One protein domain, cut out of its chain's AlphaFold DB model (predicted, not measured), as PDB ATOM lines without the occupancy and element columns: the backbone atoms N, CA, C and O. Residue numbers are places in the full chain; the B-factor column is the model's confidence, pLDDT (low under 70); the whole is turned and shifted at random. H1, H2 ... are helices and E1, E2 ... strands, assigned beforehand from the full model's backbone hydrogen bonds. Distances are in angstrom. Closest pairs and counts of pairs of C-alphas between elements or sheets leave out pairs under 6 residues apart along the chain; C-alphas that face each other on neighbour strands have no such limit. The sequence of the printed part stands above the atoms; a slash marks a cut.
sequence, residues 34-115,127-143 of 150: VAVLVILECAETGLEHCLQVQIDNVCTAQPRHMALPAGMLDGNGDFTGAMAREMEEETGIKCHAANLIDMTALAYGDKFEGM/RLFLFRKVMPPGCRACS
ATOM      1  N   VAL A  34     -22.274  12.809 -25.656       96.75
ATOM      2  CA  VAL A  34     -23.278  12.638 -24.601       96.75
ATOM      3  C   VAL A  34     -22.910  13.521 -23.417       96.75
ATOM      4  O   VAL A  34     -21.728  13.734 -23.157       96.75
ATOM      5  N   ALA A  35     -23.906  14.012 -22.686       97.69
ATOM      6  CA  ALA A  35     -23.696  14.659 -21.393       97.69
ATOM      7  C   ALA A  35     -24.842  14.331 -20.435       97.69
ATOM      8  O   ALA A  35     -25.982  14.146 -20.868       97.69
ATOM      9  N   VAL A  36     -24.559  14.282 -19.132       97.75
ATOM     10  CA  VAL A  36     -25.555  13.926 -18.111       97.75
ATOM     11  C   VAL A  36     -25.676  14.992 -17.031       97.75
ATOM     12  O   VAL A  36     -24.703  15.381 -16.394       97.75
ATOM     13  N   LEU A  37     -26.906  15.434 -16.779       97.81
ATOM     14  CA  LEU A  37     -27.243  16.196 -15.585       97.81
ATOM     15  C   LEU A  37     -27.398  15.229 -14.409       97.81
ATOM     16  O   LEU A  37     -28.258  14.351 -14.434       97.81
ATOM     17  N   VAL A  38     -26.573  15.390 -13.377       96.69
ATOM     18  CA  VAL A  38     -26.542  14.499 -12.210       96.69
ATOM     19  C   VAL A  38     -27.135  15.216 -11.007       96.69
ATOM     20  O   VAL A  38     -26.502  16.112 -10.451       96.69
ATOM     21  N   ILE A  39     -28.326  14.801 -10.587       95.94
ATOM     22  CA  ILE A  39     -29.027  15.366  -9.433       95.94
ATOM     23  C   ILE A  39     -28.961  14.384  -8.266       95.94
ATOM     24  O   ILE A  39     -29.458  13.259  -8.343       95.94
ATOM     25  N   LEU A  40     -28.347  14.820  -7.172       93.75
ATOM     26  CA  LEU A  40     -28.260  14.074  -5.925       93.75
ATOM     27  C   LEU A  40     -29.143  14.748  -4.881       93.75
ATOM     28  O   LEU A  40     -28.899  15.892  -4.512       93.75
ATOM     29  N   GLU A  41     -30.154  14.035  -4.404       93.50
ATOM     30  CA  GLU A  41     -31.077  14.531  -3.385       93.50
ATOM     31  C   GLU A  41     -30.684  13.973  -2.016       93.50
ATOM     32  O   GLU A  41     -30.512  12.765  -1.861       93.50
ATOM     33  N   CYS A  42     -30.526  14.820  -1.003       91.44
ATOM     34  CA  CYS A  42     -30.300  14.353   0.362       91.44
ATOM     35  C   CYS A  42     -31.615  13.866   0.993       91.44
ATOM     36  O   CYS A  42     -32.529  14.662   1.194       91.44
ATOM     37  N   ALA A  43     -31.684  12.595   1.413       91.06
ATOM     38  CA  ALA A  43     -32.883  12.034   2.047       91.06
ATOM     39  C   ALA A  43     -33.300  12.726   3.364       91.06
ATOM     40  O   ALA A  43     -34.465  12.666   3.741       91.06
ATOM     41  N   GLU A  44     -32.362  13.347   4.091       88.75
ATOM     42  CA  GLU A  44     -32.649  14.004   5.379       88.75
ATOM     43  C   GLU A  44     -33.208  15.420   5.222       88.75
ATOM     44  O   GLU A  44     -34.056  15.842   6.006       88.75
ATOM     45  N   THR A  45     -32.693  16.175   4.250       88.06
ATOM     46  CA  THR A  45     -32.991  17.606   4.093       88.06
ATOM     47  C   THR A  45     -33.875  17.902   2.886       88.06
ATOM     48  O   THR A  45     -34.442  18.990   2.821       88.06
ATOM     49  N   GLY A  46     -33.980  16.972   1.932       89.00
ATOM     50  CA  GLY A  46     -34.631  17.177   0.636       89.00
ATOM     51  C   GLY A  46     -33.864  18.114  -0.302       89.00
ATOM     52  O   GLY A  46     -34.401  18.518  -1.328       89.00
ATOM     53  N   LEU A  47     -32.631  18.511   0.042       89.31
ATOM     54  CA  LEU A  47     -31.830  19.389  -0.810       89.31
ATOM     55  C   LEU A  47     -31.289  18.646  -2.025       89.31
ATOM     56  O   LEU A  47     -30.738  17.550  -1.901       89.31
ATOM     57  N   GLU A  48     -31.391  19.294  -3.181       93.25
ATOM     58  CA  GLU A  48     -30.821  18.819  -4.434       93.25
ATOM     59  C   GLU A  48     -29.458  19.461  -4.698       93.25
ATOM     60  O   GLU A  48     -29.276  20.676  -4.593       93.25
ATOM     61  N   HIS A  49     -28.506  18.631  -5.105       91.75
ATOM     62  CA  HIS A  49     -27.182  19.046  -5.536       91.75
ATOM     63  C   HIS A  49     -26.932  18.581  -6.965       91.75
ATOM     64  O   HIS A  49     -27.196  17.428  -7.307       91.75
ATOM     65  N   CYS A  50     -26.371  19.467  -7.787       94.50
ATOM     66  CA  CYS A  50     -25.876  19.105  -9.108       94.50
ATOM     67  C   CYS A  50     -24.404  18.705  -9.008       94.50
ATOM     68  O   CYS A  50     -23.558  19.541  -8.678       94.50
ATOM     69  N   LEU A  51     -24.090  17.450  -9.321       94.19
ATOM     70  CA  LEU A  51     -22.701  17.037  -9.487       94.19
ATOM     71  C   LEU A  51     -22.184  17.558 -10.829       94.19
ATOM     72  O   LEU A  51     -22.847  17.440 -11.857       94.19
ATOM     73  N   GLN A  52     -20.993  18.146 -10.792       95.12
ATOM     74  CA  GLN A  52     -20.290  18.686 -11.949       95.12
ATOM     75  C   GLN A  52     -18.821  18.265 -11.882       95.12
ATOM     76  O   GLN A  52     -18.276  18.055 -10.795       95.12
ATOM     77  N   VAL A  53     -18.184  18.174 -13.041       94.75
ATOM     78  CA  VAL A  53     -16.747  17.935 -13.197       94.75
ATOM     79  C   VAL A  53     -16.032  19.255 -13.482       94.75
ATOM     80  O   VAL A  53     -16.665  20.258 -13.815       94.75
ATOM     81  N   GLN A  54     -14.709  19.275 -13.319       94.50
ATOM     82  CA  GLN A  54     -13.880  20.433 -13.655       94.50
ATOM     83  C   GLN A  54     -13.081  20.144 -14.916       94.50
ATOM     84  O   GLN A  54     -12.372  19.141 -14.979       94.50
ATOM     85  N   ILE A  55     -13.148  21.057 -15.879       90.94
ATOM     86  CA  ILE A  55     -12.353  21.004 -17.105       90.94
ATOM     87  C   ILE A  55     -11.568  22.303 -17.275       90.94
ATOM     88  O   ILE A  55     -12.063  23.389 -16.974       90.94
ATOM     89  N   ASP A  56     -10.345  22.218 -17.786       92.38
ATOM     90  CA  ASP A  56      -9.620  23.410 -18.218       92.38
ATOM     91  C   ASP A  56     -10.076  23.783 -19.630       92.38
ATOM     92  O   ASP A  56      -9.900  23.024 -20.584       92.38
ATOM     93  N   ASN A  57     -10.688  24.960 -19.771       89.75
ATOM     94  CA  ASN A  57     -11.251  25.414 -21.033       89.75
ATOM     95  C   ASN A  57     -10.329  26.440 -21.700       89.75
ATOM     96  O   ASN A  57     -10.346  27.635 -21.389       89.75
ATOM     97  N   VAL A  58      -9.546  25.962 -22.669       91.44
ATOM     98  CA  VAL A  58      -8.641  26.799 -23.470       91.44
ATOM     99  C   VAL A  58      -9.411  27.818 -24.315       91.44
ATOM    100  O   VAL A  58      -8.954  28.950 -24.455       91.44
ATOM    101  N   CYS A  59     -10.590  27.467 -24.841       87.75
ATOM    102  CA  CYS A  59     -11.374  28.342 -25.720       87.75
ATOM    103  C   CYS A  59     -11.850  29.618 -25.017       87.75
ATOM    104  O   CYS A  59     -11.986  30.654 -25.662       87.75
ATOM    105  N   THR A  60     -12.083  29.552 -23.706       90.44
ATOM    106  CA  THR A  60     -12.492  30.704 -22.893       90.44
ATOM    107  C   THR A  60     -11.382  31.210 -21.971       90.44
ATOM    108  O   THR A  60     -11.635  32.116 -21.182       90.44
ATOM    109  N   ALA A  61     -10.179  30.625 -22.037       93.75
ATOM    110  CA  ALA A  61      -9.069  30.874 -21.113       93.75
ATOM    111  C   ALA A  61      -9.468  30.759 -19.625       93.75
ATOM    112  O   ALA A  61      -9.002  31.528 -18.784       93.75
ATOM    113  N   GLN A  62     -10.348  29.806 -19.298       92.31
ATOM    114  CA  GLN A  62     -10.822  29.582 -17.931       92.31
ATOM    115  C   GLN A  62     -10.329  28.229 -17.409       92.31
ATOM    116  O   GLN A  62     -10.747  27.194 -17.935       92.31
ATOM    117  N   PRO A  63      -9.468  28.210 -16.378       91.62
ATOM    118  CA  PRO A  63      -9.109  26.971 -15.707       91.62
ATOM    119  C   PRO A  63     -10.253  26.501 -14.801       91.62
ATOM    120  O   PRO A  63     -10.995  27.322 -14.257       91.62
ATOM    121  N   ARG A  64     -10.357  25.185 -14.587       90.88
ATOM    122  CA  ARG A  64     -11.314  24.545 -13.659       90.88
ATOM    123  C   ARG A  64     -12.771  24.975 -13.872       90.88
ATOM    124  O   ARG A  64     -13.519  25.161 -12.913       90.88
ATOM    125  N   HIS A  65     -13.166  25.144 -15.127       92.69
ATOM    126  CA  HIS A  65     -14.535  25.455 -15.504       92.69
ATOM    127  C   HIS A  65     -15.457  24.295 -15.106       92.69
ATOM    128  O   HIS A  65     -15.124  23.132 -15.341       92.69
ATOM    129  N   MET A  66     -16.603  24.603 -14.498       94.19
ATOM    130  CA  MET A  66     -17.570  23.584 -14.089       94.19
ATOM    131  C   MET A  66     -18.364  23.104 -15.305       94.19
ATOM    132  O   MET A  66     -18.925  23.917 -16.037       94.19
ATOM    133  N   ALA A  67     -18.415  21.796 -15.520       94.38
ATOM    134  CA  ALA A  67     -19.122  21.183 -16.635       94.38
ATOM    135  C   ALA A  67     -19.934  19.970 -16.172       94.38
ATOM    136  O   ALA A  67     -19.689  19.396 -15.109       94.38
ATOM    137  N   LEU A  68     -20.912  19.572 -16.984       96.75
ATOM    138  CA  LEU A  68     -21.557  18.275 -16.816       96.75
ATOM    139  C   LEU A  68     -20.578  17.161 -17.201       96.75
ATOM    140  O   LEU A  68     -19.791  17.376 -18.126       96.75
ATOM    141  N   PRO A  69     -20.656  15.982 -16.555       96.44
ATOM    142  CA  PRO A  69     -19.967  14.812 -17.063       96.44
ATOM    143  C   PRO A  69     -20.392  14.521 -18.503       96.44
ATOM    144  O   PRO A  69     -21.592  14.560 -18.812       96.44
ATOM    145  N   ALA A  70     -19.427  14.267 -19.379       95.75
ATOM    146  CA  ALA A  70     -19.664  14.193 -20.815       95.75
ATOM    147  C   ALA A  70     -18.613  13.349 -21.539       95.75
ATOM    148  O   ALA A  70     -17.483  13.228 -21.091       95.75
ATOM    149  N   GLY A  71     -18.963  12.822 -22.714       92.69
ATOM    150  CA  GLY A  71     -18.022  12.047 -23.518       92.69
ATOM    151  C   GLY A  71     -18.391  11.952 -24.990       92.69
ATOM    152  O   GLY A  71     -19.531  12.182 -25.392       92.69
ATOM    153  N   MET A  72     -17.395  11.639 -25.817       91.94
ATOM    154  CA  MET A  72     -17.573  11.499 -27.265       91.94
ATOM    155  C   MET A  72     -18.167  10.132 -27.607       91.94
ATOM    156  O   MET A  72     -17.812   9.117 -27.009       91.94
ATOM    157  N   LEU A  73     -19.024  10.085 -28.625       90.50
ATOM    158  CA  LEU A  73     -19.579   8.825 -29.106       90.50
ATOM    159  C   LEU A  73     -18.561   8.027 -29.922       90.50
ATOM    160  O   LEU A  73     -17.746   8.573 -30.664       90.50
ATOM    161  N   ASP A  74     -18.638   6.703 -29.814       80.06
ATOM    162  CA  ASP A  74     -17.783   5.776 -30.557       80.06
ATOM    163  C   ASP A  74     -18.346   5.385 -31.936       80.06
ATOM    164  O   ASP A  74     -17.632   4.750 -32.713       80.06
ATOM    165  N   GLY A  75     -19.577   5.809 -32.247       73.75
ATOM    166  CA  GLY A  75     -20.280   5.544 -33.504       73.75
ATOM    167  C   GLY A  75     -21.214   4.328 -33.480       73.75
ATOM    168  O   GLY A  75     -21.869   4.068 -34.483       73.75
ATOM    169  N   ASN A  76     -21.327   3.606 -32.357       74.69
ATOM    170  CA  ASN A  76     -22.137   2.381 -32.266       74.69
ATOM    171  C   ASN A  76     -23.640   2.623 -32.014       74.69
ATOM    172  O   ASN A  76     -24.408   1.668 -31.933       74.69
ATOM    173  N   GLY A  77     -24.069   3.880 -31.859       79.25
ATOM    174  CA  GLY A  77     -25.472   4.245 -31.611       79.25
ATOM    175  C   GLY A  77     -25.995   3.933 -30.200       79.25
ATOM    176  O   GLY A  77     -27.140   4.254 -29.898       79.25
ATOM    177  N   ASP A  78     -25.175   3.355 -29.317       88.75
ATOM    178  CA  ASP A  78     -25.525   3.120 -27.911       88.75
ATOM    179  C   ASP A  78     -25.221   4.354 -27.049       88.75
ATOM    180  O   ASP A  78     -24.186   4.456 -26.384       88.75
ATOM    181  N   PHE A  79     -26.142   5.319 -27.070       91.12
ATOM    182  CA  PHE A  79     -25.996   6.554 -26.302       91.12
ATOM    183  C   PHE A  79     -26.010   6.310 -24.785       91.12
ATOM    184  O   PHE A  79     -25.239   6.926 -24.051       91.12
ATOM    185  N   THR A  80     -26.865   5.405 -24.300       90.69
ATOM    186  CA  THR A  80     -27.016   5.147 -22.861       90.69
ATOM    187  C   THR A  80     -25.829   4.399 -22.267       90.69
ATOM    188  O   THR A  80     -25.387   4.743 -21.173       90.69
ATOM    189  N   GLY A  81     -25.287   3.403 -22.971       91.00
ATOM    190  CA  GLY A  81     -24.092   2.686 -22.538       91.00
ATOM    191  C   GLY A  81     -22.851   3.570 -22.600       91.00
ATOM    192  O   GLY A  81     -22.030   3.529 -21.682       91.00
ATOM    193  N   ALA A  82     -22.750   4.432 -23.621       92.25
ATOM    194  CA  ALA A  82     -21.720   5.464 -23.664       92.25
ATOM    195  C   ALA A  82     -21.818   6.389 -22.445       92.25
ATOM    196  O   ALA A  82     -20.851   6.514 -21.702       92.25
ATOM    197  N   MET A  83     -22.994   6.957 -22.173       94.62
ATOM    198  CA  MET A  83     -23.162   7.879 -21.050       94.62
ATOM    199  C   MET A  83     -22.922   7.216 -19.684       94.62
ATOM    200  O   MET A  83     -22.315   7.825 -18.806       94.62
ATOM    201  N   ALA A  84     -23.356   5.967 -19.494       92.88
ATOM    202  CA  ALA A  84     -23.119   5.219 -18.258       92.88
ATOM    203  C   ALA A  84     -21.622   4.993 -17.986       92.88
ATOM    204  O   ALA A  84     -21.183   5.125 -16.843       92.88
ATOM    205  N   ARG A  85     -20.842   4.690 -19.031       92.62
ATOM    206  CA  ARG A  85     -19.388   4.523 -18.938       92.62
ATOM    207  C   ARG A  85     -18.694   5.832 -18.565       92.62
ATOM    208  O   ARG A  85     -17.959   5.856 -17.587       92.62
ATOM    209  N   GLU A  86     -18.972   6.913 -19.291       93.75
ATOM    210  CA  GLU A  86     -18.368   8.233 -19.032       93.75
ATOM    211  C   GLU A  86     -18.734   8.746 -17.627       93.75
ATOM    212  O   GLU A  86     -17.898   9.291 -16.912       93.75
ATOM    213  N   MET A  87     -19.967   8.495 -17.165       93.88
ATOM    214  CA  MET A  87     -20.374   8.803 -15.792       93.88
ATOM    215  C   MET A  87     -19.519   8.065 -14.752       93.88
ATOM    216  O   MET A  87     -19.112   8.677 -13.762       93.88
ATOM    217  N   GLU A  88     -19.232   6.776 -14.945       93.56
ATOM    218  CA  GLU A  88     -18.358   6.028 -14.036       93.56
ATOM    219  C   GLU A  88     -16.909   6.531 -14.106       93.56
ATOM    220  O   GLU A  88     -16.290   6.723 -13.060       93.56
ATOM    221  N   GLU A  89     -16.387   6.797 -15.305       92.75
ATOM    222  CA  GLU A  89     -15.011   7.259 -15.518       92.75
ATOM    223  C   GLU A  89     -14.747   8.636 -14.890       92.75
ATOM    224  O   GLU A  89     -13.737   8.818 -14.206       92.75
ATOM    225  N   GLU A  90     -15.660   9.596 -15.060       94.25
ATOM    226  CA  GLU A  90     -15.447  10.972 -14.602       94.25
ATOM    227  C   GLU A  90     -15.902  11.227 -13.158       94.25
ATOM    228  O   GLU A  90     -15.392  12.132 -12.494       94.25
ATOM    229  N   THR A  91     -16.867  10.450 -12.648       92.19
ATOM    230  CA  THR A  91     -17.484  10.708 -11.329       92.19
ATOM    231  C   THR A  91     -17.334   9.559 -10.334       92.19
ATOM    232  O   THR A  91     -17.582   9.739  -9.140       92.19
ATOM    233  N   GLY A  92     -16.962   8.362 -10.800       92.31
ATOM    234  CA  GLY A  92     -16.953   7.134 -10.001       92.31
ATOM    235  C   GLY A  92     -18.344   6.567  -9.690       92.31
ATOM    236  O   GLY A  92     -18.456   5.559  -8.987       92.31
ATOM    237  N   ILE A  93     -19.425   7.191 -10.173       90.94
ATOM    238  CA  ILE A  93     -20.791   6.709  -9.958       90.94
ATOM    239  C   ILE A  93     -21.099   5.606 -10.967       90.94
ATOM    240  O   ILE A  93     -21.292   5.859 -12.152       90.94
ATOM    241  N   LYS A  94     -21.237   4.376 -10.469       90.44
ATOM    242  CA  LYS A  94     -21.751   3.257 -11.265       90.44
ATOM    243  C   LYS A  94     -23.223   3.479 -11.586       90.44
ATOM    244  O   LYS A  94     -24.064   3.504 -10.681       90.44
ATOM    245  N   CYS A  95     -23.525   3.609 -12.870       86.31
ATOM    246  CA  CYS A  95     -24.870   3.830 -13.373       86.31
ATOM    247  C   CYS A  95     -25.240   2.729 -14.365       86.31
ATOM    248  O   CYS A  95     -24.501   2.444 -15.300       86.31
ATOM    249  N   HIS A  96     -26.394   2.098 -14.165       88.31
ATOM    250  CA  HIS A  96     -26.965   1.236 -15.192       88.31
ATOM    251  C   HIS A  96     -27.669   2.111 -16.227       88.31
ATOM    252  O   HIS A  96     -28.399   3.022 -15.845       88.31
ATOM    253  N   ALA A  97     -27.517   1.791 -17.514       86.75
ATOM    254  CA  ALA A  97     -28.164   2.501 -18.621       86.75
ATOM    255  C   ALA A  97     -29.672   2.740 -18.397       86.75
ATOM    256  O   ALA A  97     -30.179   3.813 -18.696       86.75
ATOM    257  N   ALA A  98     -30.371   1.778 -17.780       88.75
ATOM    258  CA  ALA A  98     -31.797   1.874 -17.454       88.75
ATOM    259  C   ALA A  98     -32.162   2.981 -16.441       88.75
ATOM    260  O   ALA A  98     -33.329   3.343 -16.332       88.75
ATOM    261  N   ASN A  99     -31.188   3.511 -15.697       91.50
ATOM    262  CA  ASN A  99     -31.388   4.598 -14.736       91.50
ATOM    263  C   ASN A  99     -31.153   5.986 -15.354       91.50
ATOM    264  O   ASN A  99     -31.300   6.993 -14.660       91.50
ATOM    265  N   LEU A 100     -30.752   6.049 -16.626       96.00
ATOM    266  CA  LEU A 100     -30.584   7.296 -17.358       96.00
ATOM    267  C   LEU A 100     -31.884   7.651 -18.074       96.00
ATOM    268  O   LEU A 100     -32.461   6.846 -18.800       96.00
ATOM    269  N   ILE A 101     -32.318   8.892 -17.895       96.81
ATOM    270  CA  ILE A 101     -33.451   9.461 -18.616       96.81
ATOM    271  C   ILE A 101     -32.895  10.206 -19.826       96.81
ATOM    272  O   ILE A 101     -32.201  11.208 -19.664       96.81
ATOM    273  N   ASP A 102     -33.200   9.737 -21.034       96.88
ATOM    274  CA  ASP A 102     -32.832  10.423 -22.275       96.88
ATOM    275  C   ASP A 102     -33.722  11.659 -22.478       96.88
ATOM    276  O   ASP A 102     -34.829  11.584 -23.015       96.88
ATOM    277  N   MET A 103     -33.242  12.821 -22.029       97.88
ATOM    278  CA  MET A 103     -33.981  14.079 -22.150       97.88
ATOM    279  C   MET A 103     -34.119  14.524 -23.606       97.88
ATOM    280  O   MET A 103     -35.074  15.218 -23.948       97.88
ATOM    281  N   THR A 104     -33.189  14.117 -24.470       97.00
ATOM    282  CA  THR A 104     -33.248  14.451 -25.896       97.00
ATOM    283  C   THR A 104     -34.373  13.679 -26.572       97.00
ATOM    284  O   THR A 104     -35.178  14.285 -27.274       97.00
ATOM    285  N   ALA A 105     -34.487  12.372 -26.305       96.31
ATOM    286  CA  ALA A 105     -35.611  11.560 -26.772       96.31
ATOM    287  C   ALA A 105     -36.948  12.117 -26.269       96.31
ATOM    288  O   ALA A 105     -37.904  12.214 -27.032       96.31
ATOM    289  N   LEU A 106     -37.015  12.522 -24.997       97.19
ATOM    290  CA  LEU A 106     -38.234  13.104 -24.430       97.19
ATOM    291  C   LEU A 106     -38.635  14.419 -25.111       97.19
ATOM    292  O   LEU A 106     -39.826  14.673 -25.281       97.19
ATOM    293  N   ALA A 107     -37.666  15.253 -25.497       97.12
ATOM    294  CA  ALA A 107     -37.930  16.546 -26.119       97.12
ATOM    295  C   ALA A 107     -38.219  16.448 -27.625       97.12
ATOM    296  O   ALA A 107     -39.077  17.168 -28.138       97.12
ATOM    297  N   TYR A 108     -37.496  15.585 -28.341       95.50
ATOM    298  CA  TYR A 108     -37.464  15.582 -29.807       95.50
ATOM    299  C   TYR A 108     -37.880  14.256 -30.451       95.50
ATOM    300  O   TYR A 108     -38.014  14.204 -31.676       95.50
ATOM    301  N   GLY A 109     -38.090  13.194 -29.671       94.81
ATOM    302  CA  GLY A 109     -38.217  11.836 -30.199       94.81
ATOM    303  C   GLY A 109     -37.001  11.480 -31.056       94.81
ATOM    304  O   GLY A 109     -35.861  11.695 -30.647       94.81
ATOM    305  N   ASP A 110     -37.269  11.021 -32.278       92.38
ATOM    306  CA  ASP A 110     -36.242  10.647 -33.260       92.38
ATOM    307  C   ASP A 110     -35.929  11.770 -34.263       92.38
ATOM    308  O   ASP A 110     -35.227  11.556 -35.247       92.38
ATOM    309  N   LYS A 111     -36.476  12.978 -34.058       95.38
ATOM    310  CA  LYS A 111     -36.321  14.084 -35.015       95.38
ATOM    311  C   LYS A 111     -34.903  14.655 -35.037       95.38
ATOM    312  O   LYS A 111     -34.456  15.105 -36.087       95.38
ATOM    313  N   PHE A 112     -34.252  14.697 -33.877       94.31
ATOM    314  CA  PHE A 112     -32.914  15.249 -33.709       94.31
ATOM    315  C   PHE A 112     -32.083  14.346 -32.804       94.31
ATOM    316  O   PHE A 112     -32.558  13.839 -31.786       94.31
ATOM    317  N   GLU A 113     -30.814  14.193 -33.157       93.75
ATOM    318  CA  GLU A 113     -29.858  13.367 -32.436       93.75
ATOM    319  C   GLU A 113     -29.499  13.976 -31.078       93.75
ATOM    320  O   GLU A 113     -29.278  13.236 -30.123       93.75
ATOM    321  N   GLY A 114     -29.494  15.307 -30.954       95.69
ATOM    322  CA  GLY A 114     -29.064  16.020 -29.751       95.69
ATOM    323  C   GLY A 114     -29.344  17.518 -29.789       95.69
ATOM    324  O   GLY A 114     -29.909  18.055 -30.741       95.69
ATOM    325  N   MET A 115     -28.913  18.204 -28.732       96.12
ATOM    326  CA  MET A 115     -28.794  19.660 -28.731       96.12
ATOM    327  C   MET A 115     -27.547  20.063 -29.521       96.12
ATOM    328  O   MET A 115     -26.464  19.549 -29.257       96.12
ATOM    329  N   ARG A 127     -26.231  14.524 -26.978       96.88
ATOM    330  CA  ARG A 127     -27.340  13.753 -26.406       96.88
ATOM    331  C   ARG A 127     -27.363  13.976 -24.895       96.88
ATOM    332  O   ARG A 127     -26.463  13.545 -24.177       96.88
ATOM    333  N   LEU A 128     -28.382  14.682 -24.420       97.81
ATOM    334  CA  LEU A 128     -28.526  15.047 -23.014       97.81
ATOM    335  C   LEU A 128     -29.310  13.991 -22.232       97.81
ATOM    336  O   LEU A 128     -30.435  13.643 -22.598       97.81
ATOM    337  N   PHE A 129     -28.736  13.561 -21.113       97.94
ATOM    338  CA  PHE A 129     -29.325  12.632 -20.158       97.94
ATOM    339  C   PHE A 129     -29.548  13.287 -18.797       97.94
ATOM    340  O   PHE A 129     -28.869  14.242 -18.423       97.94
ATOM    341  N   LEU A 130     -30.478  12.737 -18.025       97.75
ATOM    342  CA  LEU A 130     -30.664  13.033 -16.611       97.75
ATOM    343  C   LEU A 130     -30.448  11.758 -15.800       97.75
ATOM    344  O   LEU A 130     -30.998  10.703 -16.109       97.75
ATOM    345  N   PHE A 131     -29.697  11.893 -14.717       97.31
ATOM    346  CA  PHE A 131     -29.598  10.908 -13.657       97.31
ATOM    347  C   PHE A 131     -30.003  11.566 -12.345       97.31
ATOM    348  O   PHE A 131     -29.436  12.591 -11.964       97.31
ATOM    349  N   ARG A 132     -30.958  10.969 -11.632       95.44
ATOM    350  CA  ARG A 132     -31.352  11.421 -10.295       95.44
ATOM    351  C   ARG A 132     -31.202  10.284  -9.294       95.44
ATOM    352  O   ARG A 132     -31.628   9.162  -9.562       95.44
ATOM    353  N   LYS A 133     -30.621  10.578  -8.130       92.94
ATOM    354  CA  LYS A 133     -30.465   9.609  -7.043       92.94
ATOM    355  C   LYS A 133     -30.677  10.255  -5.681       92.94
ATOM    356  O   LYS A 133     -30.045  11.255  -5.360       92.94
ATOM    357  N   VAL A 134     -31.505   9.615  -4.860       93.31
ATOM    358  CA  VAL A 134     -31.627   9.945  -3.438       93.31
ATOM    359  C   VAL A 134     -30.455   9.317  -2.688       93.31
ATOM    360  O   VAL A 134     -30.207   8.110  -2.772       93.31
ATOM    361  N   MET A 135     -29.705  10.148  -1.979       90.94
ATOM    362  CA  MET A 135     -28.544   9.768  -1.192       90.94
ATOM    363  C   MET A 135     -28.967   9.382   0.226       90.94
ATOM    364  O   MET A 135     -29.858  10.017   0.796       90.94
ATOM    365  N   PRO A 136     -28.333   8.353   0.815       89.00
ATOM    366  CA  PRO A 136     -28.694   7.897   2.147       89.00
ATOM    367  C   PRO A 136     -28.407   8.968   3.217       89.00
ATOM    368  O   PRO A 136     -27.544   9.833   3.012       89.00
ATOM    369  N   PRO A 137     -29.080   8.871   4.378       84.62
ATOM    370  CA  PRO A 137     -28.775   9.664   5.568       84.62
ATOM    371  C   PRO A 137     -27.280   9.654   5.932       84.62
ATOM    372  O   PRO A 137     -26.575   8.672   5.689       84.62
ATOM    373  N   GLY A 138     -26.784  10.751   6.506       78.31
ATOM    374  CA  GLY A 138     -25.391  10.906   6.936       78.31
ATOM    375  C   GLY A 138     -24.361  11.095   5.813       78.31
ATOM    376  O   GLY A 138     -23.159  11.112   6.087       78.31
ATOM    377  N   CYS A 139     -24.779  11.241   4.549       74.69
ATOM    378  CA  CYS A 139     -23.846  11.551   3.464       74.69
ATOM    379  C   CYS A 139     -23.349  13.010   3.540       74.69
ATOM    380  O   CYS A 139     -24.015  13.878   4.099       74.69
ATOM    381  N   ARG A 140     -22.187  13.322   2.945       70.69
ATOM    382  CA  ARG A 140     -21.625  14.691   2.999       70.69
ATOM    383  C   ARG A 140     -22.511  15.750   2.338       70.69
ATOM    384  O   ARG A 140     -22.452  16.901   2.745       70.69
ATOM    385  N   ALA A 141     -23.339  15.376   1.362       63.44
ATOM    386  CA  ALA A 141     -24.326  16.293   0.788       63.44
ATOM    387  C   ALA A 141     -25.419  16.690   1.803       63.44
ATOM    388  O   ALA A 141     -26.036  17.734   1.664       63.44
ATOM    389  N   CYS A 142     -25.608  15.910   2.870       60.06
ATOM    390  CA  CYS A 142     -26.519  16.223   3.969       60.06
ATOM    391  C   CYS A 142     -25.876  17.076   5.082       60.06
ATOM    392  O   CYS A 142     -26.544  17.392   6.068       60.06
ATOM    393  N   SER A 143     -24.591  17.463   4.979       64.00
ATOM    394  CA  SER A 143     -23.975  18.308   6.008       64.00
ATOM    395  C   SER A 143     -24.585  19.716   5.995       64.00
ATOM    396  O   SER A 143     -24.725  20.350   4.950       64.00
TER     397      SER A 143
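Overview. This is residues 34 to 115 and 127 to 143 of the 150 residues of a protein of Symbiodinium pilosum (UniProt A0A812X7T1). Two long strands, E1 and E6, run side by side as the spine of a strongly twisted sheet, with short E2 and E5 along the other side of E1; H1 covers one face slantwise, and small H2 is on the opposite face near one end of E6. The hairpin of E3 and E4 forms an arm reaching away from this sheet, E3 continuing from E2 and E4 leading into E5. The printed part has 99 residues, with elements in the order E1 E2 E3 E4 E5 H1 H2 E6, a mixed class of helices and strands. The branched sheet is mixed, E1 being parallel to E6 and antiparallel to E2 and E5. The whole is only just compact, close to loose, with a radius of gyration of the C-alphas of 14.8 A and spans of 41 by 36 by 22 A.

Arrangement. E1, residues 34 to 42, is parallel to E6, residues 127 to 135, with N 37 and O 129 2.8 A apart, within hydrogen-bond range. On the other side of E1, E2, residues 48 to 51, is beside residues 38 to 41, with N 49 and O 40 at 2.8 A; E1 and E2 form a hairpin. On that same side, E5, residues 70 to 72, is beside residues 34 to 35, with N 34 and O 71 at 2.8 A. H1, residues 79 to 91, is on the sheet at a height of 6.9 A, over E1 and slantwise to it at 57 degrees on the local plane; E5 and E6 each fall only just short, with 2 of its C-alphas. Its closest C-alphas to E5 are Glu 86 and Gly 71, 5.9 A. H2, residues 103 to 108, is on the opposite face, over none of the strands, its height of 4.3 A only just above the sheet's level; its Met 103 and Phe 129 of E6 have the closest C-alphas, 5.3 A. E3, residues 53 to 57, and E4, residues 62 to 67, form an antiparallel hairpin, with N 55 and O 65 at 2.9 A. E2 runs on into E3 at 47 degrees, and E4 into E5 at 96 degrees. Every O i to N i+4 pair in H1 and H2 is within hydrogen-bond range.

Along the chain. E1 spans 26.0 A from C-alpha 34 at (-23.278, 12.638, -24.601), and E6 25.6 A, ending with C-alpha 135 at (-28.544, 9.768, -1.192). H1 is 17.7 A long, E3 12.1 A, E4 11.9 A, E2 9.7 A, H2 8.5 A and E5 7.3 A.

Size, cuts and confidence. The C-alphas farthest apart, those of Lys 111 and Gly 138, are 43.5 A apart. Residues 116 to 126 are not printed; C-alphas 115 and 127 are 6.5 A apart across this cut. The link from H1 to H2, 11 residues, is long. Residues 141 to 143 have pLDDT under 70.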